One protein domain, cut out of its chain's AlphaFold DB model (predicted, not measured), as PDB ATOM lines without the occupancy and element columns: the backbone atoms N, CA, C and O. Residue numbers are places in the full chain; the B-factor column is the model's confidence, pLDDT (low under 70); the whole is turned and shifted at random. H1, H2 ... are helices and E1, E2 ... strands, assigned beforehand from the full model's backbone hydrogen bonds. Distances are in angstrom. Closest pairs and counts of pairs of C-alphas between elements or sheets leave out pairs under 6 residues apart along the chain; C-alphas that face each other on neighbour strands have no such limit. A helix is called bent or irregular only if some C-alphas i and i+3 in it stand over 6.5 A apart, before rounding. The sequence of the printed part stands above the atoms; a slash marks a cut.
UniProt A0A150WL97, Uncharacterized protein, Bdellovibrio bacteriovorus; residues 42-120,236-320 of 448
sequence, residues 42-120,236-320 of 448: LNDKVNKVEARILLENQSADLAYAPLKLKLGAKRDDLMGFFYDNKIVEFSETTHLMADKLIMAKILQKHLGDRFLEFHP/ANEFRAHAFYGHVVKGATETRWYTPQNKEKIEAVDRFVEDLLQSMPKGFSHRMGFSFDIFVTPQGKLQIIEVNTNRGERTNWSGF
ATOM      1  N   LEU A  42     189.751 183.608 184.906       95.00
ATOM      2  CA  LEU A  42     190.788 184.241 184.089       95.00
ATOM      3  C   LEU A  42     191.299 183.284 183.004       95.00
ATOM      4  O   LEU A  42     191.380 183.671 181.838       95.00
ATOM      5  N   ASN A  43     191.600 182.034 183.367       95.62
ATOM      6  CA  ASN A  43     192.076 181.027 182.419       95.62
ATOM      7  C   ASN A  43     191.045 180.727 181.327       95.62
ATOM      8  O   ASN A  43     191.428 180.604 180.168       95.62
ATOM      9  N   ASP A  44     189.753 180.679 181.650       95.50
ATOM     10  CA  ASP A  44     188.691 180.491 180.657       95.50
ATOM     11  C   ASP A  44     188.656 181.641 179.644       95.50
ATOM     12  O   ASP A  44     188.526 181.422 178.437       95.50
ATOM     13  N   LYS A  45     188.833 182.884 180.110       95.94
ATOM     14  CA  LYS A  45     188.906 184.065 179.236       95.94
ATOM     15  C   LYS A  45     190.153 184.057 178.358       95.94
ATOM     16  O   LYS A  45     190.043 184.341 177.165       95.94
ATOM     17  N   VAL A  46     191.307 183.689 178.912       97.06
ATOM     18  CA  VAL A  46     192.555 183.523 178.150       97.06
ATOM     19  C   VAL A  46     192.391 182.421 177.104       97.06
ATOM     20  O   VAL A  46     192.647 182.656 175.928       97.06
ATOM     21  N   ASN A  47     191.866 181.256 177.487       97.12
ATOM     22  CA  ASN A  47     191.632 180.127 176.585       97.12
ATOM     23  C   ASN A  47     190.653 180.469 175.455       97.12
ATOM     24  O   ASN A  47     190.812 179.984 174.337       97.12
ATOM     25  N   LYS A  48     189.669 181.336 175.710       96.44
ATOM     26  CA  LYS A  48     188.768 181.838 174.668       96.44
ATOM     27  C   LYS A  48     189.504 182.672 173.615       96.44
ATOM     28  O   LYS A  48     189.241 182.508 172.424       96.44
ATOM     29  N   VAL A  49     190.427 183.540 174.031       96.69
ATOM     30  CA  VAL A  49     191.269 184.305 173.097       96.69
ATOM     31  C   VAL A  49     192.251 183.382 172.369       96.69
ATOM     32  O   VAL A  49     192.402 183.481 171.157       96.69
ATOM     33  N   GLU A  50     192.849 182.423 173.066       96.31
ATOM     34  CA  GLU A  50     193.759 181.427 172.483       96.31
ATOM     35  C   GLU A  50     193.092 180.585 171.398       96.31
ATOM     36  O   GLU A  50     193.630 180.437 170.304       96.31
ATOM     37  N   ALA A  51     191.890 180.071 171.666       95.62
ATOM     38  CA  ALA A  51     191.123 179.317 170.682       95.62
ATOM     39  C   ALA A  51     190.882 180.147 169.412       95.62
ATOM     40  O   ALA A  51     190.963 179.629 168.299       95.62
ATOM     41  N   ARG A  52     190.655 181.455 169.574       94.62
ATOM     42  CA  ARG A  52     190.512 182.394 168.462       94.62
ATOM     43  C   ARG A  52     191.824 182.598 167.695       94.62
ATOM     44  O   ARG A  52     191.789 182.564 166.467       94.62
ATOM     45  N   ILE A  53     192.944 182.783 168.391       93.44
ATOM     46  CA  ILE A  53     194.285 182.920 167.793       93.44
ATOM     47  C   ILE A  53     194.635 181.671 166.977       93.44
ATOM     48  O   ILE A  53     195.089 181.775 165.839       93.44
ATOM     49  N   LEU A  54     194.388 180.484 167.534       91.56
ATOM     50  CA  LEU A  54     194.645 179.209 166.866       91.56
ATOM     51  C   LEU A  54     193.765 179.016 165.630       91.56
ATOM     52  O   LEU A  54     194.262 178.535 164.614       91.56
ATOM     53  N   LEU A  55     192.492 179.418 165.699       90.06
ATOM     54  CA  LEU A  55     191.602 179.400 164.541       90.06
ATOM     55  C   LEU A  55     192.129 180.320 163.431       90.06
ATOM     56  O   LEU A  55     192.177 179.901 162.281       90.06
ATOM     57  N   GLU A  56     192.582 181.534 163.768       86.44
ATOM     58  CA  GLU A  56     193.124 182.452 162.757       86.44
ATOM     59  C   GLU A  56     194.466 182.033 162.183       86.44
ATOM     60  O   GLU A  56     194.746 182.329 161.028       86.44
ATOM     61  N   ASN A  57     195.301 181.311 162.931       79.62
ATOM     62  CA  ASN A  57     196.542 180.767 162.374       79.62
ATOM     63  C   ASN A  57     196.293 179.893 161.137       79.62
ATOM     64  O   ASN A  57     197.167 179.797 160.282       79.62
ATOM     65  N   GLN A  58     195.114 179.271 161.039       77.12
ATOM     66  CA  GLN A  58     194.729 178.437 159.901       77.12
ATOM     67  C   GLN A  58     194.241 179.263 158.698       77.12
ATOM     68  O   GLN A  58     194.275 178.768 157.574       77.12
ATOM     69  N   SER A  59     193.812 180.509 158.916       71.38
ATOM     70  CA  SER A  59     193.288 181.431 157.894       71.38
ATOM     71  C   SER A  59     194.185 182.639 157.611       71.38
ATOM     72  O   SER A  59     193.855 183.442 156.742       71.38
ATOM     73  N   ALA A  60     195.315 182.777 158.312       61.59
ATOM     74  CA  ALA A  60     196.116 184.001 158.324       61.59
ATOM     75  C   ALA A  60     196.749 184.377 156.972       61.59
ATOM     76  O   ALA A  60     197.156 185.526 156.802       61.59
ATOM     77  N   ASP A  61     196.785 183.463 156.004       61.16
ATOM     78  CA  ASP A  61     197.302 183.720 154.660       61.16
ATOM     79  C   ASP A  61     196.159 184.139 153.713       61.16
ATOM     80  O   ASP A  61     195.825 183.457 152.744       61.16
ATOM     81  N   LEU A  62     195.532 185.284 153.994       57.75
ATOM     82  CA  LEU A  62     194.646 185.929 153.023       57.75
ATOM     83  C   LEU A  62     195.486 186.814 152.103       57.75
ATOM     84  O   LEU A  62     195.874 187.926 152.458       57.75
ATOM     85  N   ALA A  63     195.750 186.314 150.898       60.31
ATOM     86  CA  ALA A  63     196.252 187.138 149.811       60.31
ATOM     87  C   ALA A  63     195.165 188.151 149.431       60.31
ATOM     88  O   ALA A  63     194.195 187.824 148.743       60.31
ATOM     89  N   TYR A  64     195.305 189.388 149.897       72.94
ATOM     90  CA  TYR A  64     194.470 190.471 149.404       72.94
ATOM     91  C   TYR A  64     194.939 190.862 148.007       72.94
ATOM     92  O   TYR A  64     196.118 191.141 147.787       72.94
ATOM     93  N   ALA A  65     194.006 190.900 147.058       82.62
ATOM     94  CA  ALA A  65     194.287 191.499 145.765       82.62
ATOM     95  C   ALA A  65     194.650 192.982 145.967       82.62
ATOM     96  O   ALA A  65     194.056 193.633 146.834       82.62
ATOM     97  N   PRO A  66     195.583 193.539 145.174       90.50
ATOM     98  CA  PRO A  66     195.812 194.976 145.142       90.50
ATOM     99  C   PRO A  66     194.495 195.718 144.906       90.50
ATOM    100  O   PRO A  66     193.723 195.367 144.010       90.50
ATOM    101  N   LEU A  67     194.237 196.745 145.711       92.38
ATOM    102  CA  LEU A  67     193.005 197.526 145.658       92.38
ATOM    103  C   LEU A  67     193.321 198.974 145.337       92.38
ATOM    104  O   LEU A  67     194.322 199.530 145.788       92.38
ATOM    105  N   LYS A  68     192.413 199.602 144.599       95.31
ATOM    106  CA  LYS A  68     192.412 201.044 144.393       95.31
ATOM    107  C   LYS A  68     191.265 201.647 145.187       95.31
ATOM    108  O   LYS A  68     190.104 201.322 144.948       95.31
ATOM    109  N   LEU A  69     191.598 202.460 146.179       95.31
ATOM    110  CA  LEU A  69     190.671 202.963 147.183       95.31
ATOM    111  C   LEU A  69     190.291 204.409 146.863       95.31
ATOM    112  O   LEU A  69     191.160 205.253 146.648       95.31
ATOM    113  N   LYS A  70     188.991 204.701 146.888       96.00
ATOM    114  CA  LYS A  70     188.453 206.064 146.801       96.00
ATOM    115  C   LYS A  70     187.901 206.441 148.169       96.00
ATOM    116  O   LYS A  70     186.796 206.034 148.515       96.00
ATOM    117  N   LEU A  71     188.705 207.148 148.956       96.88
ATOM    118  CA  LEU A  71     188.406 207.539 150.335       96.88
ATOM    119  C   LEU A  71     188.558 209.051 150.477       96.88
ATOM    120  O   LEU A  71     189.399 209.629 149.796       96.88
ATOM    121  N   GLY A  72     187.803 209.664 151.390       97.19
ATOM    122  CA  GLY A  72     188.093 211.024 151.847       97.19
ATOM    123  C   GLY A  72     189.423 211.088 152.605       97.19
ATOM    124  O   GLY A  72     189.914 210.084 153.130       97.19
ATOM    125  N   ALA A  73     190.027 212.272 152.686       96.94
ATOM    126  CA  ALA A  73     191.323 212.502 153.326       96.94
ATOM    127  C   ALA A  73     191.214 212.630 154.860       96.94
ATOM    128  O   ALA A  73     191.874 213.475 155.479       96.94
ATOM    129  N   LYS A  74     190.367 211.815 155.503       97.00
ATOM    130  CA  LYS A  74     190.100 211.855 156.950       97.00
ATOM    131  C   LYS A  74     190.392 210.506 157.591       97.00
ATOM    132  O   LYS A  74     190.245 209.448 156.985       97.00
ATOM    133  N   ARG A  75     190.753 210.541 158.878       96.25
ATOM    134  CA  ARG A  75     190.922 209.327 159.698       96.25
ATOM    135  C   ARG A  75     189.680 208.437 159.627       96.25
ATOM    136  O   ARG A  75     189.811 207.224 159.529       96.25
ATOM    137  N   ASP A  76     188.500 209.042 159.732       96.81
ATOM    138  CA  ASP A  76     187.235 208.313 159.841       96.81
ATOM    139  C   ASP A  76     186.902 207.545 158.557       96.81
ATOM    140  O   ASP A  76     186.402 206.430 158.653       96.81
ATOM    141  N   ASP A  77     187.294 208.059 157.387       97.44
ATOM    142  CA  ASP A  77     187.129 207.366 156.105       97.44
ATOM    143  C   ASP A  77     188.053 206.143 156.000       97.44
ATOM    144  O   ASP A  77     187.608 205.048 155.653       97.44
ATOM    145  N   LEU A  78     189.332 206.292 156.376       96.81
ATOM    146  CA  LEU A  78     190.291 205.178 156.398       96.81
ATOM    147  C   LEU A  78     189.884 204.097 157.410       96.81
ATOM    148  O   LEU A  78     189.922 202.903 157.114       96.81
ATOM    149  N   MET A  79     189.462 204.513 158.605       96.56
ATOM    150  CA  MET A  79     188.995 203.591 159.636       96.56
ATOM    151  C   MET A  79     187.679 202.911 159.256       96.56
ATOM    152  O   MET A  79     187.525 201.711 159.490       96.56
ATOM    153  N   GLY A  80     186.748 203.660 158.662       97.00
ATOM    154  CA  GLY A  80     185.499 203.142 158.113       97.00
ATOM    155  C   GLY A  80     185.778 202.036 157.107       97.00
ATOM    156  O   GLY A  80     185.320 200.914 157.310       97.00
ATOM    157  N   PHE A  81     186.655 202.303 156.134       96.19
ATOM    158  CA  PHE A  81     187.100 201.316 155.152       96.19
ATOM    159  C   PHE A  81     187.627 200.030 155.802       96.19
ATOM    160  O   PHE A  81     187.191 198.939 155.424       96.19
ATOM    161  N   PHE A  82     188.513 200.132 156.800       95.94
ATOM    162  CA  PHE A  82     189.043 198.952 157.485       95.94
ATOM    163  C   PHE A  82     187.958 198.122 158.176       95.94
ATOM    164  O   PHE A  82     188.000 196.892 158.130       95.94
ATOM    165  N   TYR A  83     186.978 198.765 158.804       96.50
ATOM    166  CA  TYR A  83     185.893 198.049 159.472       96.50
ATOM    167  C   TYR A  83     184.869 197.470 158.496       96.50
ATOM    168  O   TYR A  83     184.490 196.306 158.633       96.50
ATOM    169  N   ASP A  84     184.442 198.247 157.501       95.69
ATOM    170  CA  ASP A  84     183.409 197.844 156.541       95.69
ATOM    171  C   ASP A  84     183.871 196.678 155.661       95.69
ATOM    172  O   ASP A  84     183.086 195.787 155.341       95.69
ATOM    173  N   ASN A  85     185.172 196.611 155.364       92.38
ATOM    174  CA  ASN A  85     185.771 195.514 154.604       92.38
ATOM    175  C   ASN A  85     186.278 194.373 155.492       92.38
ATOM    176  O   ASN A  85     187.001 193.499 155.020       92.38
ATOM    177  N   LYS A  86     185.911 194.363 156.783       92.19
ATOM    178  CA  LYS A  86     186.307 193.332 157.756       92.19
ATOM    179  C   LYS A  86     187.825 193.173 157.898       92.19
ATOM    180  O   LYS A  86     188.270 192.161 158.435       92.19
ATOM    181  N   ILE A  87     188.597 194.178 157.487       92.06
ATOM    182  CA  ILE A  87     190.052 194.206 157.604       92.06
ATOM    183  C   ILE A  87     190.415 194.296 159.084       92.06
ATOM    184  O   ILE A  87     191.216 193.507 159.561       92.06
ATOM    185  N   VAL A  88     189.781 195.177 159.853       94.88
ATOM    186  CA  VAL A  88     189.926 195.170 161.315       94.88
ATOM    187  C   VAL A  88     188.680 194.562 161.936       94.88
ATOM    188  O   VAL A  88     187.558 194.952 161.605       94.88
ATOM    189  N   GLU A  89     188.855 193.603 162.839       93.94
ATOM    190  CA  GLU A  89     187.746 193.062 163.614       93.94
ATOM    191  C   GLU A  89     187.421 193.923 164.838       93.94
ATOM    192  O   GLU A  89     188.288 194.523 165.466       93.94
ATOM    193  N   PHE A  90     186.142 193.966 165.197       94.06
ATOM    194  CA  PHE A  90     185.656 194.470 166.475       94.06
ATOM    195  C   PHE A  90     184.799 193.358 167.082       94.06
ATOM    196  O   PHE A  90     183.719 193.042 166.587       94.06
ATOM    197  N   SER A  91     185.328 192.675 168.091       93.81
ATOM    198  CA  SER A  91     184.767 191.417 168.583       93.81
ATOM    199  C   SER A  91     184.866 191.331 170.105       93.81
ATOM    200  O   SER A  91     185.454 192.189 170.769       93.81
ATOM    201  N   GLU A  92     184.301 190.276 170.690       93.56
ATOM    202  CA  GLU A  92     184.575 189.964 172.093       93.56
ATOM    203  C   GLU A  92     186.067 189.677 172.319       93.56
ATOM    204  O   GLU A  92     186.606 190.063 173.348       93.56
ATOM    205  N   THR A  93     186.765 189.086 171.347       94.25
ATOM    206  CA  THR A  93     188.209 188.845 171.446       94.25
ATOM    207  C   THR A  93     188.979 190.152 171.551       94.25
ATOM    208  O   THR A  93     189.781 190.304 172.470       94.25
ATOM    209  N   THR A  94     188.706 191.133 170.685       93.94
ATOM    210  CA  THR A  94     189.420 192.417 170.764       93.94
ATOM    211  C   THR A  94     189.082 193.196 172.033       93.94
ATOM    212  O   THR A  94     189.924 193.942 172.537       93.94
ATOM    213  N   HIS A  95     187.885 192.983 172.591       93.56
ATOM    214  CA  HIS A  95     187.523 193.456 173.924       93.56
ATOM    215  C   HIS A  95     188.352 192.785 175.027       93.56
ATOM    216  O   HIS A  95     188.939 193.487 175.845       93.56
ATOM    217  N   LEU A  96     188.439 191.452 175.043       95.19
ATOM    218  CA  LEU A  96     189.224 190.708 176.035       95.19
ATOM    219  C   LEU A  96     190.714 191.051 175.951       95.19
ATOM    220  O   LEU A  96     191.361 191.209 176.976       95.19
ATOM    221  N   MET A  97     191.247 191.256 174.747       95.06
ATOM    222  CA  MET A  97     192.633 191.688 174.539       95.06
ATOM    223  C   MET A  97     192.906 193.131 174.988       95.06
ATOM    224  O   MET A  97     194.066 193.506 175.127       95.06
ATOM    225  N   ALA A  98     191.873 193.948 175.228       93.44
ATOM    226  CA  ALA A  98     192.043 195.262 175.851       93.44
ATOM    227  C   ALA A  98     192.236 195.181 177.375       93.44
ATOM    228  O   ALA A  98     192.647 196.167 177.990       93.44
ATOM    229  N   ASP A  99     191.914 194.041 177.993       94.81
ATOM    230  CA  ASP A  99     192.201 193.788 179.401       94.81
ATOM    231  C   ASP A  99     193.695 193.489 179.557       94.81
ATOM    232  O   ASP A  99     194.218 192.508 179.019       94.81
ATOM    233  N   LYS A 100     194.388 194.356 180.301       95.31
ATOM    234  CA  LYS A 100     195.845 194.290 180.473       95.31
ATOM    235  C   LYS A 100     196.303 192.964 181.077       95.31
ATOM    236  O   LYS A 100     197.371 192.474 180.714       95.31
ATOM    237  N   LEU A 101     195.511 192.378 181.976       96.50
ATOM    238  CA  LEU A 101     195.856 191.117 182.618       96.50
ATOM    239  C   LEU A 101     195.682 189.953 181.640       96.50
ATOM    240  O   LEU A 101     196.591 189.135 181.528       96.50
ATOM    241  N   ILE A 102     194.573 189.905 180.892       97.25
ATOM    242  CA  ILE A 102     194.378 188.886 179.841       97.25
ATOM    243  C   ILE A 102     195.505 188.968 178.808       97.25
ATOM    244  O   ILE A 102     196.110 187.945 178.492       97.25
ATOM    245  N   MET A 103     195.825 190.172 178.322       97.50
ATOM    246  CA  MET A 103     196.927 190.381 177.380       97.50
ATOM    247  C   MET A 103     198.252 189.851 177.942       97.50
ATOM    248  O   MET A 103     198.922 189.067 177.276       97.50
ATOM    249  N   ALA A 104     198.609 190.205 179.181       97.88
ATOM    250  CA  ALA A 104     199.835 189.719 179.810       97.88
ATOM    251  C   ALA A 104     199.878 188.184 179.912       97.88
ATOM    252  O   ALA A 104     200.933 187.596 179.682       97.88
ATOM    253  N   LYS A 105     198.748 187.518 180.197       98.06
ATOM    254  CA  LYS A 105     198.677 186.046 180.230       98.06
ATOM    255  C   LYS A 105     198.845 185.408 178.851       98.06
ATOM    256  O   LYS A 105     199.530 184.393 178.756       98.06
ATOM    257  N   ILE A 106     198.275 186.000 177.801       98.12
ATOM    258  CA  ILE A 106     198.468 185.540 176.412       98.12
ATOM    259  C   ILE A 106     199.944 185.669 176.018       98.12
ATOM    260  O   ILE A 106     200.542 184.712 175.528       98.12
ATOM    261  N   LEU A 107     200.559 186.827 176.294       98.12
ATOM    262  CA  LEU A 107     201.987 187.047 176.047       98.12
ATOM    263  C   LEU A 107     202.844 186.039 176.819       98.12
ATOM    264  O   LEU A 107     203.715 185.404 176.236       98.12
ATOM    265  N   GLN A 108     202.575 185.846 178.113       97.94
ATOM    266  CA  GLN A 108     203.320 184.904 178.948       97.94
ATOM    267  C   GLN A 108     203.233 183.471 178.416       97.94
ATOM    268  O   GLN A 108     204.240 182.767 178.374       97.94
ATOM    269  N   LYS A 109     202.041 183.040 177.998       97.75
ATOM    270  CA  LYS A 109     201.810 181.684 177.497       97.75
ATOM    271  C   LYS A 109     202.566 181.403 176.199       97.75
ATOM    272  O   LYS A 109     203.111 180.312 176.055       97.75
ATOM    273  N   HIS A 110     202.603 182.360 175.273       97.69
ATOM    274  CA  HIS A 110     203.249 182.173 173.973       97.69
ATOM    275  C   HIS A 110     204.752 182.464 173.975       97.69
ATOM    276  O   HIS A 110     205.491 181.787 173.266       97.69
ATOM    277  N   LEU A 111     205.216 183.430 174.770       97.81
ATOM    278  CA  LEU A 111     206.635 183.795 174.830       97.81
ATOM    279  C   LEU A 111     207.441 182.907 175.787       97.81
ATOM    280  O   LEU A 111     208.663 182.838 175.663       97.81
ATOM    281  N   GLY A 112     206.784 182.245 176.748       97.50
ATOM    282  CA  GLY A 112     207.450 181.410 177.746       97.50
ATOM    283  C   GLY A 112     208.522 182.193 178.506       97.50
ATOM    284  O   GLY A 112     208.250 183.262 179.058       97.50
ATOM    285  N   ASP A 113     209.753 181.689 178.487       97.19
ATOM    286  CA  ASP A 113     210.894 182.297 179.184       97.19
ATOM    287  C   ASP A 113     211.238 183.703 178.667       97.19
ATOM    288  O   ASP A 113     211.732 184.539 179.426       97.19
ATOM    289  N   ARG A 114     210.894 184.016 177.408       98.00
ATOM    290  CA  ARG A 114     211.116 185.343 176.812       98.00
ATOM    291  C   ARG A 114     210.122 186.397 177.289       98.00
ATOM    292  O   ARG A 114     210.298 187.575 176.998       98.00
ATOM    293  N   PHE A 115     209.077 186.035 178.038       98.12
ATOM    294  CA  PHE A 115     208.057 186.991 178.490       98.12
ATOM    295  C   PHE A 115     208.659 188.227 179.181       98.12
ATOM    296  O   PHE A 115     208.255 189.352 178.891       98.12
ATOM    297  N   LEU A 116     209.665 188.030 180.041       96.62
ATOM    298  CA  LEU A 116     210.304 189.108 180.807       96.62
ATOM    299  C   LEU A 116     211.242 190.005 179.979       96.62
ATOM    300  O   LEU A 116     211.633 191.083 180.454       96.62
ATOM    301  N   GLU A 117     211.585 189.592 178.755       97.00
ATOM    302  CA  GLU A 117     212.264 190.436 177.762       97.00
ATOM    303  C   GLU A 117     211.321 191.540 177.278       97.00
ATOM    304  O   GLU A 117     211.742 192.685 177.135       97.00
ATOM    305  N   PHE A 118     210.034 191.216 177.101       97.75
ATOM    306  CA  PHE A 118     209.049 192.125 176.516       97.75
ATOM    307  C   PHE A 118     208.175 192.841 177.539       97.75
ATOM    308  O   PHE A 118     207.821 193.999 177.332       97.75
ATOM    309  N   HIS A 119     207.789 192.180 178.629       97.00
ATOM    310  CA  HIS A 119     206.778 192.683 179.555       97.00
ATOM    311  C   HIS A 119     207.200 192.443 181.016       97.00
ATOM    312  O   HIS A 119     207.753 191.391 181.339       97.00
ATOM    313  N   PRO A 120     206.959 193.388 181.945       95.38
ATOM    314  CA  PRO A 120     207.207 193.159 183.366       95.38
ATOM    315  C   PRO A 120     206.314 192.032 183.930       95.38
ATOM    316  O   PRO A 120     205.208 191.801 183.422       95.38
ATOM    317  N   ALA A 236     212.024 211.843 177.935       57.50
ATOM    318  CA  ALA A 236     211.139 211.054 177.101       57.50
ATOM    319  C   ALA A 236     211.582 209.600 177.030       57.50
ATOM    320  O   ALA A 236     212.522 209.247 176.309       57.50
ATOM    321  N   ASN A 237     210.853 208.762 177.750       81.75
ATOM    322  CA  ASN A 237     211.099 207.335 177.782       81.75
ATOM    323  C   ASN A 237     209.828 206.520 177.533       81.75
ATOM    324  O   ASN A 237     209.870 205.311 177.675       81.75
ATOM    325  N   GLU A 238     208.719 207.148 177.126       88.81
ATOM    326  CA  GLU A 238     207.498 206.439 176.734       88.81
ATOM    327  C   GLU A 238     207.138 206.712 175.270       88.81
ATOM    328  O   GLU A 238     206.938 207.861 174.855       88.81
ATOM    329  N   PHE A 239     207.035 205.629 174.507       93.19
ATOM    330  CA  PHE A 239     206.728 205.616 173.085       93.19
ATOM    331  C   PHE A 239     205.468 204.805 172.848       93.19
ATOM    332  O   PHE A 239     205.237 203.794 173.511       93.19
ATOM    333  N   ARG A 240     204.685 205.209 171.855       95.44
ATOM    334  CA  ARG A 240     203.594 204.405 171.333       95.44
ATOM    335  C   ARG A 240     203.934 203.903 169.946       95.44
ATOM    336  O   ARG A 240     203.880 204.677 168.995       95.44
ATOM    337  N   ALA A 241     204.226 202.614 169.835       97.62
ATOM    338  CA  ALA A 241     204.383 201.951 168.551       97.62
ATOM    339  C   ALA A 241     203.033 201.470 168.029       97.62
ATOM    340  O   ALA A 241     202.139 201.117 168.799       97.62
ATOM    341  N   HIS A 242     202.885 201.428 166.714       98.38
ATOM    342  CA  HIS A 242     201.668 200.970 166.058       98.38
ATOM    343  C   HIS A 242     201.956 199.708 165.257       98.38
ATOM    344  O   HIS A 242     202.966 199.638 164.562       98.38
ATOM    345  N   ALA A 243     201.038 198.748 165.302       97.88
ATOM    346  CA  ALA A 243     201.106 197.560 164.466       97.88
ATOM    347  C   ALA A 243     199.771 197.290 163.786       97.88
ATOM    348  O   ALA A 243     198.699 197.603 164.315       97.88
ATOM    349  N   PHE A 244     199.856 196.694 162.608       96.06
ATOM    350  CA  PHE A 244     198.721 196.345 161.781       96.06
ATOM    351  C   PHE A 244     199.032 195.035 161.073       96.06
ATOM    352  O   PHE A 244     200.062 194.929 160.413       96.06
ATOM    353  N   TYR A 245     198.159 194.036 161.224       90.00
ATOM    354  CA  TYR A 245     198.304 192.760 160.512       90.00
ATOM    355  C   TYR A 245     199.667 192.073 160.706       90.00
ATOM    356  O   TYR A 245     200.287 191.580 159.772       90.00
ATOM    357  N   GLY A 246     200.151 192.051 161.947       91.00
ATOM    358  CA  GLY A 246     201.390 191.348 162.294       91.00
ATOM    359  C   GLY A 246     202.673 192.085 161.961       91.00
ATOM    360  O   GLY A 246     203.742 191.550 162.222       91.00
ATOM    361  N   HIS A 247     202.572 193.322 161.485       95.56
ATOM    362  CA  HIS A 247     203.724 194.145 161.163       95.56
ATOM    363  C   HIS A 247     203.660 195.487 161.875       95.56
ATOM    364  O   HIS A 247     202.587 196.079 162.043       95.56
ATOM    365  N   VAL A 248     204.821 196.009 162.249       98.12
ATOM    366  CA  VAL A 248     204.934 197.386 162.717       98.12
ATOM    367  C   VAL A 248     204.635 198.358 161.574       98.12
ATOM    368  O   VAL A 248     205.145 198.257 160.455       98.12
ATOM    369  N   VAL A 249     203.810 199.361 161.867       98.38
ATOM    370  CA  VAL A 249     203.504 200.457 160.946       98.38
ATOM    371  C   VAL A 249     204.620 201.494 161.051       98.38
ATOM    372  O   VAL A 249     204.543 202.446 161.828       98.38
ATOM    373  N   LYS A 250     205.688 201.305 160.271       97.06
ATOM    374  CA  LYS A 250     206.864 202.190 160.288       97.06
ATOM    375  C   LYS A 250     206.480 203.662 160.104       97.06
ATOM    376  O   LYS A 250     205.735 204.024 159.193       97.06
ATOM    377  N   GLY A 251     207.022 204.517 160.970       95.50
ATOM    378  CA  GLY A 251     206.750 205.959 160.976       95.50
ATOM    379  C   GLY A 251     205.454 206.374 161.681       95.50
ATOM    380  O   GLY A 251     205.182 207.571 161.753       95.50
ATOM    381  N   ALA A 252     204.673 205.429 162.215       97.00
ATOM    382  CA  ALA A 252     203.512 205.713 163.061       97.00
ATOM    383  C   ALA A 252     203.852 205.806 164.559       97.00
ATOM    384  O   ALA A 252     202.967 206.129 165.350       97.00
ATOM    385  N   THR A 253     205.096 205.508 164.943       96.06
ATOM    386  CA  THR A 253     205.555 205.558 166.332       96.06
ATOM    387  C   THR A 253     205.723 206.999 166.804       96.06
ATOM    388  O   THR A 253     206.321 207.831 166.112       96.06
ATOM    389  N   GLU A 254     205.166 207.292 167.978       91.94
ATOM    390  CA  GLU A 254     205.118 208.632 168.569       91.94
ATOM    391  C   GLU A 254     205.599 208.618 170.020       91.94
ATOM    392  O   GLU A 254     205.339 207.668 170.760       91.94
ATOM    393  N   THR A 255     206.262 209.685 170.469       88.94
ATOM    394  CA  THR A 255     206.506 209.905 171.900       88.94
ATOM    395  C   THR A 255     205.209 210.327 172.588       88.94
ATOM    396  O   THR A 255     204.442 211.130 172.055       88.94
ATOM    397  N   ARG A 256     204.949 209.828 173.803       76.88
ATOM    398  CA  ARG A 256     203.753 210.236 174.569       76.88
ATOM    399  C   ARG A 256     203.845 211.670 175.108       76.88
ATOM    400  O   ARG A 256     202.819 212.287 175.390       76.88
ATOM    401  N   TRP A 257     205.065 212.180 175.249       73.56
ATOM    402  CA  TRP A 257     205.375 213.484 175.832       73.56
ATOM    403  C   TRP A 257     205.786 214.499 174.760       73.56
ATOM    404  O   TRP A 257     206.207 214.114 173.664       73.56
ATOM    405  N   TYR A 258     205.657 215.791 175.087       65.69
ATOM    406  CA  TYR A 258     206.008 216.926 174.222       65.69
ATOM    407  C   TYR A 258     207.527 217.108 174.160       65.69
ATOM    408  O   TYR A 258     208.085 218.097 174.628       65.69
ATOM    409  N   THR A 259     208.207 216.106 173.623       65.31
ATOM    410  CA  THR A 259     209.663 216.027 173.582       65.31
ATOM    411  C   THR A 259     210.135 215.779 172.158       65.31
ATOM    412  O   THR A 259     209.436 215.094 171.407       65.31
ATOM    413  N   PRO A 260     211.323 216.281 171.777       69.06
ATOM    414  CA  PRO A 260     211.889 216.004 170.467       69.06
ATOM    415  C   PRO A 260     211.960 214.500 170.186       69.06
ATOM    416  O   PRO A 260     212.367 213.700 171.029       69.06
ATOM    417  N   GLN A 261     211.556 214.121 168.979       74.81
ATOM    418  CA  GLN A 261     211.525 212.732 168.538       74.81
ATOM    419  C   GLN A 261     212.962 212.249 168.303       74.81
ATOM    420  O   GLN A 261     213.667 212.759 167.432       74.81
ATOM    421  N   ASN A 262     213.407 211.260 169.078       86.12
ATOM    422  CA  ASN A 262     214.701 210.617 168.873       86.12
ATOM    423  C   ASN A 262     214.536 209.453 167.885       86.12
ATOM    424  O   ASN A 262     213.958 208.420 168.227       86.12
ATOM    425  N   LYS A 263     215.056 209.626 166.665       90.06
ATOM    426  CA  LYS A 263     214.937 208.644 165.578       90.06
ATOM    427  C   LYS A 263     215.513 207.273 165.949       90.06
ATOM    428  O   LYS A 263     214.871 206.266 165.676       90.06
ATOM    429  N   GLU A 264     216.671 207.224 166.603       92.31
ATOM    430  CA  GLU A 264     217.312 205.961 166.992       92.31
ATOM    431  C   GLU A 264     216.469 205.195 168.017       92.31
ATOM    432  O   GLU A 264     216.268 203.986 167.876       92.31
ATOM    433  N   LYS A 265     215.905 205.901 169.010       92.06
ATOM    434  CA  LYS A 265     214.976 205.300 169.982       92.06
ATOM    435  C   LYS A 265     213.702 204.795 169.304       92.06
ATOM    436  O   LYS A 265     213.256 203.697 169.618       92.06
ATOM    437  N   ILE A 266     213.139 205.556 168.363       94.31
ATOM    438  CA  ILE A 266     211.950 205.146 167.598       94.31
ATOM    439  C   ILE A 266     212.228 203.869 166.806       94.31
ATOM    440  O   ILE A 266     211.447 202.927 166.873       94.31
ATOM    441  N   GLU A 267     213.358 203.797 166.107       95.94
ATOM    442  CA  GLU A 267     213.731 202.596 165.357       95.94
ATOM    443  C   GLU A 267     213.983 201.390 166.272       95.94
ATOM    444  O   GLU A 267     213.651 200.263 165.908       95.94
ATOM    445  N   ALA A 268     214.558 201.601 167.460       96.69
ATOM    446  CA  ALA A 268     214.726 200.543 168.453       96.69
ATOM    447  C   ALA A 268     213.377 200.032 168.980       96.69
ATOM    448  O   ALA A 268     213.183 198.822 169.087       96.69
ATOM    449  N   VAL A 269     212.434 200.940 169.241       97.38
ATOM    450  CA  VAL A 269     211.056 200.615 169.631       97.38
ATOM    451  C   VAL A 269     210.336 199.839 168.525       97.38
ATOM    452  O   VAL A 269     209.730 198.807 168.809       97.38
ATOM    453  N   ASP A 270     210.445 200.280 167.270       98.19
ATOM    454  CA  ASP A 270     209.849 199.593 166.121       98.19
ATOM    455  C   ASP A 270     210.412 198.171 165.981       98.19
ATOM    456  O   ASP A 270     209.648 197.218 165.844       98.19
ATOM    457  N   ARG A 271     211.739 197.991 166.081       98.50
ATOM    458  CA  ARG A 271     212.368 196.656 166.032       98.50
ATOM    459  C   ARG A 271     211.922 195.753 167.178       98.50
ATOM    460  O   ARG A 271     211.685 194.574 166.956       98.50
ATOM    461  N   PHE A 272     211.805 196.300 168.383       98.50
ATOM    462  CA  PHE A 272     211.370 195.553 169.561       98.50
ATOM    463  C   PHE A 272     209.926 195.054 169.435       98.50
ATOM    464  O   PHE A 272     209.640 193.904 169.760       98.50
ATOM    465  N   VAL A 273     209.015 195.882 168.917       98.44
ATOM    466  CA  VAL A 273     207.630 195.448 168.672       98.44
ATOM    467  C   VAL A 273     207.549 194.469 167.502       98.44
ATOM    468  O   VAL A 273     206.763 193.528 167.561       98.44
ATOM    469  N   GLU A 274     208.370 194.637 166.466       98.31
ATOM    470  CA  GLU A 274     208.442 193.676 165.362       98.31
ATOM    471  C   GLU A 274     208.928 192.294 165.846       98.31
ATOM    472  O   GLU A 274     208.296 191.294 165.521       98.31
ATOM    473  N   ASP A 275     209.970 192.227 166.689       98.50
ATOM    474  CA  ASP A 275     210.446 190.971 167.307       98.50
ATOM    475  C   ASP A 275     209.357 190.311 168.167       98.50
ATOM    476  O   ASP A 275     209.131 189.101 168.072       98.50
ATOM    477  N   LEU A 276     208.596 191.103 168.937       98.31
ATOM    478  CA  LEU A 276     207.428 190.581 169.649       98.31
ATOM    479  C   LEU A 276     206.441 189.930 168.673       98.31
ATOM    480  O   LEU A 276     206.039 188.789 168.883       98.31
ATOM    481  N   LEU A 277     206.022 190.650 167.631       97.38
ATOM    482  CA  LEU A 277     205.005 190.166 166.693       97.38
ATOM    483  C   LEU A 277     205.460 188.898 165.963       97.38
ATOM    484  O   LEU A 277     204.650 187.993 165.783       97.38
ATOM    485  N   GLN A 278     206.744 188.808 165.609       96.75
ATOM    486  CA  GLN A 278     207.349 187.625 164.988       96.75
ATOM    487  C   GLN A 278     207.458 186.433 165.948       96.75
ATOM    488  O   GLN A 278     207.445 185.285 165.509       96.75
ATOM    489  N   SER A 279     207.537 186.697 167.253       97.38
ATOM    490  CA  SER A 279     207.576 185.674 168.303       97.38
ATOM    491  C   SER A 279     206.185 185.166 168.706       97.38
ATOM    492  O   SER A 279     206.075 184.166 169.417       97.38
ATOM    493  N   MET A 280     205.119 185.839 168.266       97.06
ATOM    494  CA  MET A 280     203.732 185.456 168.532       97.06
ATOM    495  C   MET A 280     203.144 184.650 167.360       97.06
ATOM    496  O   MET A 280     203.562 184.815 166.213       97.06
ATOM    497  N   PRO A 281     202.126 183.799 167.590       95.12
ATOM    498  CA  PRO A 281     201.424 183.144 166.488       95.12
ATOM    499  C   PRO A 281     200.757 184.170 165.556       95.12
ATOM    500  O   PRO A 281     200.186 185.145 166.040       95.12
ATOM    501  N   LYS A 282     200.746 183.934 164.234       92.12
ATOM    502  CA  LYS A 282     200.169 184.856 163.225       92.12
ATOM    503  C   LYS A 282     198.748 185.344 163.568       92.12
ATOM    504  O   LYS A 282     198.415 186.512 163.390       92.12
ATOM    505  N   GLY A 283     197.909 184.462 164.102       93.44
ATOM    506  CA  GLY A 283     196.532 184.728 164.507       93.44
ATOM    507  C   GLY A 283     196.391 185.702 165.678       93.44
ATOM    508  O   GLY A 283     195.303 186.225 165.888       93.44
ATOM    509  N   PHE A 284     197.470 185.993 166.416       95.50
ATOM    510  CA  PHE A 284     197.495 187.024 167.462       95.50
ATOM    511  C   PHE A 284     197.230 188.420 166.892       95.50
ATOM    512  O   PHE A 284     196.586 189.249 167.533       95.50
ATOM    513  N   SER A 285     197.727 188.681 165.685       93.62
ATOM    514  CA  SER A 285     197.692 189.992 165.038       93.62
ATOM    515  C   SER A 285     196.836 190.031 163.773       93.62
ATOM    516  O   SER A 285     196.614 191.108 163.210       93.62
ATOM    517  N   HIS A 286     196.307 188.883 163.347       91.44
ATOM    518  CA  HIS A 286     195.409 188.794 162.208       91.44
ATOM    519  C   HIS A 286     194.134 189.614 162.444       91.44
ATOM    520  O   HIS A 286     193.442 189.436 163.444       91.44
ATOM    521  N   ARG A 287     193.817 190.517 161.508       92.12
ATOM    522  CA  ARG A 287     192.667 191.441 161.578       92.12
ATOM    523  C   ARG A 287     192.671 192.371 162.796       92.12
ATOM    524  O   ARG A 287     191.635 192.933 163.154       92.12
ATOM    525  N   MET A 288     193.840 192.590 163.394       93.38
ATOM    526  CA  MET A 288     194.014 193.476 164.542       93.38
ATOM    527  C   MET A 288     194.742 194.761 164.150       93.38
ATOM    528  O   MET A 288     195.734 194.752 163.417       93.38
ATOM    529  N   GLY A 289     194.259 195.874 164.700       95.62
ATOM    530  CA  GLY A 289     195.026 197.105 164.845       95.62
ATOM    531  C   GLY A 289     195.463 197.244 166.299       95.62
ATOM    532  O   GLY A 289     194.616 197.254 167.199       95.62
ATOM    533  N   PHE A 290     196.772 197.342 166.523       97.38
ATOM    534  CA  PHE A 290     197.353 197.510 167.851       97.38
ATOM    535  C   PHE A 290     198.090 198.833 167.971       97.38
ATOM    536  O   PHE A 290     198.668 199.359 167.013       97.38
ATOM    537  N   SER A 291     198.144 199.334 169.199       97.38
ATOM    538  CA  SER A 291     199.253 200.187 169.599       97.38
ATOM    539  C   SER A 291     199.813 199.767 170.944       97.38
ATOM    540  O   SER A 291     199.066 199.585 171.905       97.38
ATOM    541  N   PHE A 292     201.126 199.657 171.005       97.31
ATOM    542  CA  PHE A 292     201.884 199.249 172.173       97.31
ATOM    543  C   PHE A 292     202.424 200.504 172.840       97.31
ATOM    544  O   PHE A 292     202.971 201.353 172.146       97.31
ATOM    545  N   ASP A 293     202.262 200.627 174.151       94.94
ATOM    546  CA  ASP A 293     202.974 201.608 174.963       94.94
ATOM    547  C   ASP A 293     204.247 200.945 175.490       94.94
ATOM    548  O   ASP A 293     204.183 199.926 176.184       94.94
ATOM    549  N   ILE A 294     205.398 201.508 175.132       95.12
ATOM    550  CA  ILE A 294     206.729 200.988 175.434       95.12
ATOM    551  C   ILE A 294     207.463 202.007 176.287       95.12
ATOM    552  O   ILE A 294     207.553 203.181 175.927       95.12
ATOM    553  N   PHE A 295     208.027 201.531 177.389       92.00
ATOM    554  CA  PHE A 295     208.951 202.287 178.212       92.00
ATOM    555  C   PHE A 295     210.405 201.929 177.871       92.00
ATOM    556  O   PHE A 295     210.721 200.754 177.683       92.00
ATOM    557  N   VAL A 296     211.280 202.934 177.818       91.00
ATOM    558  CA  VAL A 296     212.732 202.804 177.629       91.00
ATOM    559  C   VAL A 296     213.422 203.185 178.935       91.00
ATOM    560  O   VAL A 296     213.389 204.345 179.331       91.00
ATOM    561  N   THR A 297     214.046 202.241 179.633       87.62
ATOM    562  CA  THR A 297     214.758 202.563 180.881       87.62
ATOM    563  C   THR A 297     215.990 203.435 180.609       87.62
ATOM    564  O   THR A 297     216.473 203.478 179.473       87.62
ATOM    565  N   PRO A 298     216.567 204.098 181.630       84.38
ATOM    566  CA  PRO A 298     217.832 204.825 181.481       84.38
ATOM    567  C   PRO A 298     218.976 203.970 180.908       84.38
ATOM    568  O   PRO A 298     219.841 204.479 180.205       84.38
ATOM    569  N   GLN A 299     218.955 202.659 181.157       87.69
ATOM    570  CA  GLN A 299     219.913 201.683 180.627       87.69
ATOM    571  C   GLN A 299     219.567 201.192 179.208       87.69
ATOM    572  O   GLN A 299     220.230 200.300 178.686       87.69
ATOM    573  N   GLY A 300     218.517 201.732 178.583       89.75
ATOM    574  CA  GLY A 300     218.080 201.374 177.234       89.75
ATOM    575  C   GLY A 300     217.203 200.122 177.148       89.75
ATOM    576  O   GLY A 300     216.911 199.677 176.039       89.75
ATOM    577  N   LYS A 301     216.755 199.547 178.275       92.75
ATOM    578  CA  LYS A 301     215.863 198.377 178.256       92.75
ATOM    579  C   LYS A 301     214.466 198.791 177.792       92.75
ATOM    580  O   LYS A 301     213.896 199.740 178.320       92.75
ATOM    581  N   LEU A 302     213.905 198.044 176.846       95.19
ATOM    582  CA  LEU A 302     212.562 198.249 176.303       95.19
ATOM    583  C   LEU A 302     211.574 197.314 177.002       95.19
ATOM    584  O   LEU A 302     211.847 196.124 177.134       95.19
ATOM    585  N   GLN A 303     210.442 197.838 177.470       94.56
ATOM    586  CA  GLN A 303     209.377 197.031 178.070       94.56
ATOM    587  C   GLN A 303     207.994 197.572 177.720       94.56
ATOM    588  O   GLN A 303     207.739 198.772 177.795       94.56
ATOM    589  N   ILE A 304     207.076 196.673 177.387       95.38
ATOM    590  CA  ILE A 304     205.672 196.977 177.126       95.38
ATOM    591  C   ILE A 304     204.969 197.210 178.456       95.38
ATOM    592  O   ILE A 304     205.043 196.382 179.362       95.38
ATOM    593  N   ILE A 305     204.266 198.333 178.562       91.00
ATOM    594  CA  ILE A 305     203.471 198.690 179.743       91.00
ATOM    595  C   ILE A 305     201.967 198.595 179.505       91.00
ATOM    596  O   ILE A 305     201.205 198.528 180.474       91.00
ATOM    597  N   GLU A 306     201.540 198.642 178.242       92.12
ATOM    598  CA  GLU A 306     200.143 198.545 177.829       92.12
ATOM    599  C   GLU A 306     200.045 198.179 176.340       92.12
ATOM    600  O   GLU A 306     200.830 198.642 175.515       92.12
ATOM    601  N   VAL A 307     199.054 197.358 175.989       95.44
ATOM    602  CA  VAL A 307     198.659 197.098 174.600       95.44
ATOM    603  C   VAL A 307     197.241 197.616 174.427       95.44
ATOM    604  O   VAL A 307     196.343 197.267 175.191       95.44
ATOM    605  N   ASN A 308     197.035 198.462 173.428       95.38
ATOM    606  CA  ASN A 308     195.747 199.065 173.136       95.38
ATOM    607  C   ASN A 308     195.151 198.423 171.878       95.38
ATOM    608  O   ASN A 308     195.825 198.280 170.855       95.38
ATOM    609  N   THR A 309     193.869 198.081 171.964       95.31
ATOM    610  CA  THR A 309     193.037 197.565 170.869       95.31
ATOM    611  C   THR A 309     191.844 198.506 170.651       95.31
ATOM    612  O   THR A 309     191.683 199.501 171.361       95.31
ATOM    613  N   ASN A 310     190.950 198.178 169.716       94.19
ATOM    614  CA  ASN A 310     189.663 198.868 169.558       94.19
ATOM    615  C   ASN A 310     188.589 198.447 170.582       94.19
ATOM    616  O   ASN A 310     187.435 198.850 170.465       94.19
ATOM    617  N   ARG A 311     188.946 197.625 171.578       92.06
ATOM    618  CA  ARG A 311     188.096 197.259 172.727       92.06
ATOM    619  C   ARG A 311     186.781 196.560 172.365       92.06
ATOM    620  O   ARG A 311     185.859 196.528 173.183       92.06
ATOM    621  N   GLY A 312     186.699 195.969 171.178       92.88
ATOM    622  CA  GLY A 312     185.488 195.312 170.686       92.88
ATOM    623  C   GLY A 312     184.450 196.266 170.120       92.88
ATOM    624  O   GLY A 312     183.269 195.911 170.090       92.88
ATOM    625  N   GLU A 313     184.873 197.460 169.702       93.56
ATOM    626  CA  GLU A 313     184.028 198.507 169.132       93.56
ATOM    627  C   GLU A 313     184.615 199.040 167.817       93.56
ATOM    628  O   GLU A 313     185.815 198.938 167.558       93.56
ATOM    629  N   ARG A 314     183.770 199.662 166.985       95.31
ATOM    630  CA  ARG A 314     184.184 200.357 165.753       95.31
ATOM    631  C   ARG A 314     184.825 201.713 166.074       95.31
ATOM    632  O   ARG A 314     184.322 202.762 165.686       95.31
ATOM    633  N   THR A 315     185.917 201.687 166.827       92.94
ATOM    634  CA  THR A 315     186.627 202.876 167.315       92.94
ATOM    635  C   THR A 315     188.126 202.787 167.028       92.94
ATOM    636  O   THR A 315     188.616 201.809 166.465       92.94
ATOM    637  N   ASN A 316     188.887 203.821 167.362       93.56
ATOM    638  CA  ASN A 316     190.336 203.838 167.194       93.56
ATOM    639  C   ASN A 316     191.035 203.022 168.299       93.56
ATOM    640  O   ASN A 316     190.687 203.140 169.472       93.56
ATOM    641  N   TRP A 317     192.073 202.252 167.954       95.00
ATOM    642  CA  TRP A 317     192.924 201.568 168.947       95.00
ATOM    643  C   TRP A 317     194.008 202.466 169.553       95.00
ATOM    644  O   TRP A 317     194.637 202.099 170.535       95.00
ATOM    645  N   SER A 318     194.220 203.662 169.002       94.56
ATOM    646  CA  SER A 318     195.178 204.642 169.520       94.56
ATOM    647  C   SER A 318     194.672 206.060 169.315       94.56
ATOM    648  O   SER A 318     194.139 206.391 168.253       94.56
ATOM    649  N   GLY A 319     194.877 206.927 170.309       91.94
ATOM    650  CA  GLY A 319     194.618 208.365 170.184       91.94
ATOM    651  C   GLY A 319     195.456 209.037 169.090       91.94
ATOM    652  O   GLY A 319     194.976 209.976 168.462       91.94
ATOM    653  N   PHE A 320     196.652 208.512 168.793       93.75
ATOM    654  CA  PHE A 320     197.528 209.051 167.748       93.75
ATOM    655  C   PHE A 320     197.033 208.768 166.330       93.75
ATOM    656  O   PHE A 320     197.474 209.428 165.407       93.75
TER     657      PHE A 320
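This is residues 42 to 120 and 236 to 320 of the 448 residues of an uncharacterized protein of Bdellovibrio bacteriovorus (UniProt A0A150WL97). A small, strongly twisted sheet of three strands has the long helix H5 laid slantwise over one face, while the kinked helix H4 runs along the edge strand E3. H1 and H3 pack together beyond H4, and H2 lies off by itself at the end of a long link whose residues 63 to 68 stand free. The printed part has 164 residues, with five named helices and three named strands in the order H1 H2 H3 H4 E1 H5 E2 E3; the sheet order is E1 E2 E3, antiparallel, and the class is mixed, helices and strands. The whole is compact, with a radius of gyration of the C-alphas of 15.9 A and spans of 43 by 41 by 25 A.

In the sheet, E2, residues 289 to 296, is the inner strand, antiparallel to E1, residues 238 to 244, at 154 degrees; N 241 and O 292 are within hydrogen-bond range at 2.9 A. E2 and E3, residues 302 to 308, form a hairpin, antiparallel at 148 degrees, with N 293 and O 306 at 2.8 A. H5, residues 263 to 279, is on one face of the sheet, making two layers, a helix layer and a sheet layer; its height over the sheet is 8.0 A. It lies over E1 and E2, and the closest C-alphas of H5 and E1 are those of Asp 270 and Ala 241, 6.4 A apart. H4, residues 100 to 118, is on the sheet over E3, at 16 degrees on the local plane, along the strands; the closest C-alphas are those of Phe 118 and Gln 303, 5.2 A apart. H4 is irregular, with C-alphas 110 and 113 9.3 A apart, and has a kink of 128 degrees near residue 111. H4 and H5 only just touch, with 3 pairs of C-alphas within 8 A, the closest being those of Leu 111 and Ser 279 at 6.9 A. H1, residues 42 to 57, touches residues 102 to 106 of H4, with the C-alphas of Val 46 and Ile 102 closest at 5.9 A. With its residues 45 to 52 alone, H1 touches H3, residues 92 to 96, closest at the C-alphas of Val 49 and Thr 93, 5.7 A. H2, residues 75 to 84, touches no helix and is apart from E1, E2 and E3. Every O i to N i+4 pair is within hydrogen-bond range in H1, H2, H3 and H5; in H4 it is 9 of 15.

H1 begins at C-alpha 42 (190.788, 184.241, 184.089) and is 22.7 A long; H5 is 24.3 A and E2 22.6 A. E3 ends at C-alpha 308 (195.747, 199.065, 173.136).

The C-alphas of Lys 70 and Gln 299, the two farthest apart, are 46.4 A apart. Residues 121 to 235 are not printed, and C-alphas 120 and 236 are 19.4 A apart across the cut. The links H1 to H2 and E1 to H5 are long. The model's pLDDT is under 70 at residues 60 to 63, 236 and 258 to 260.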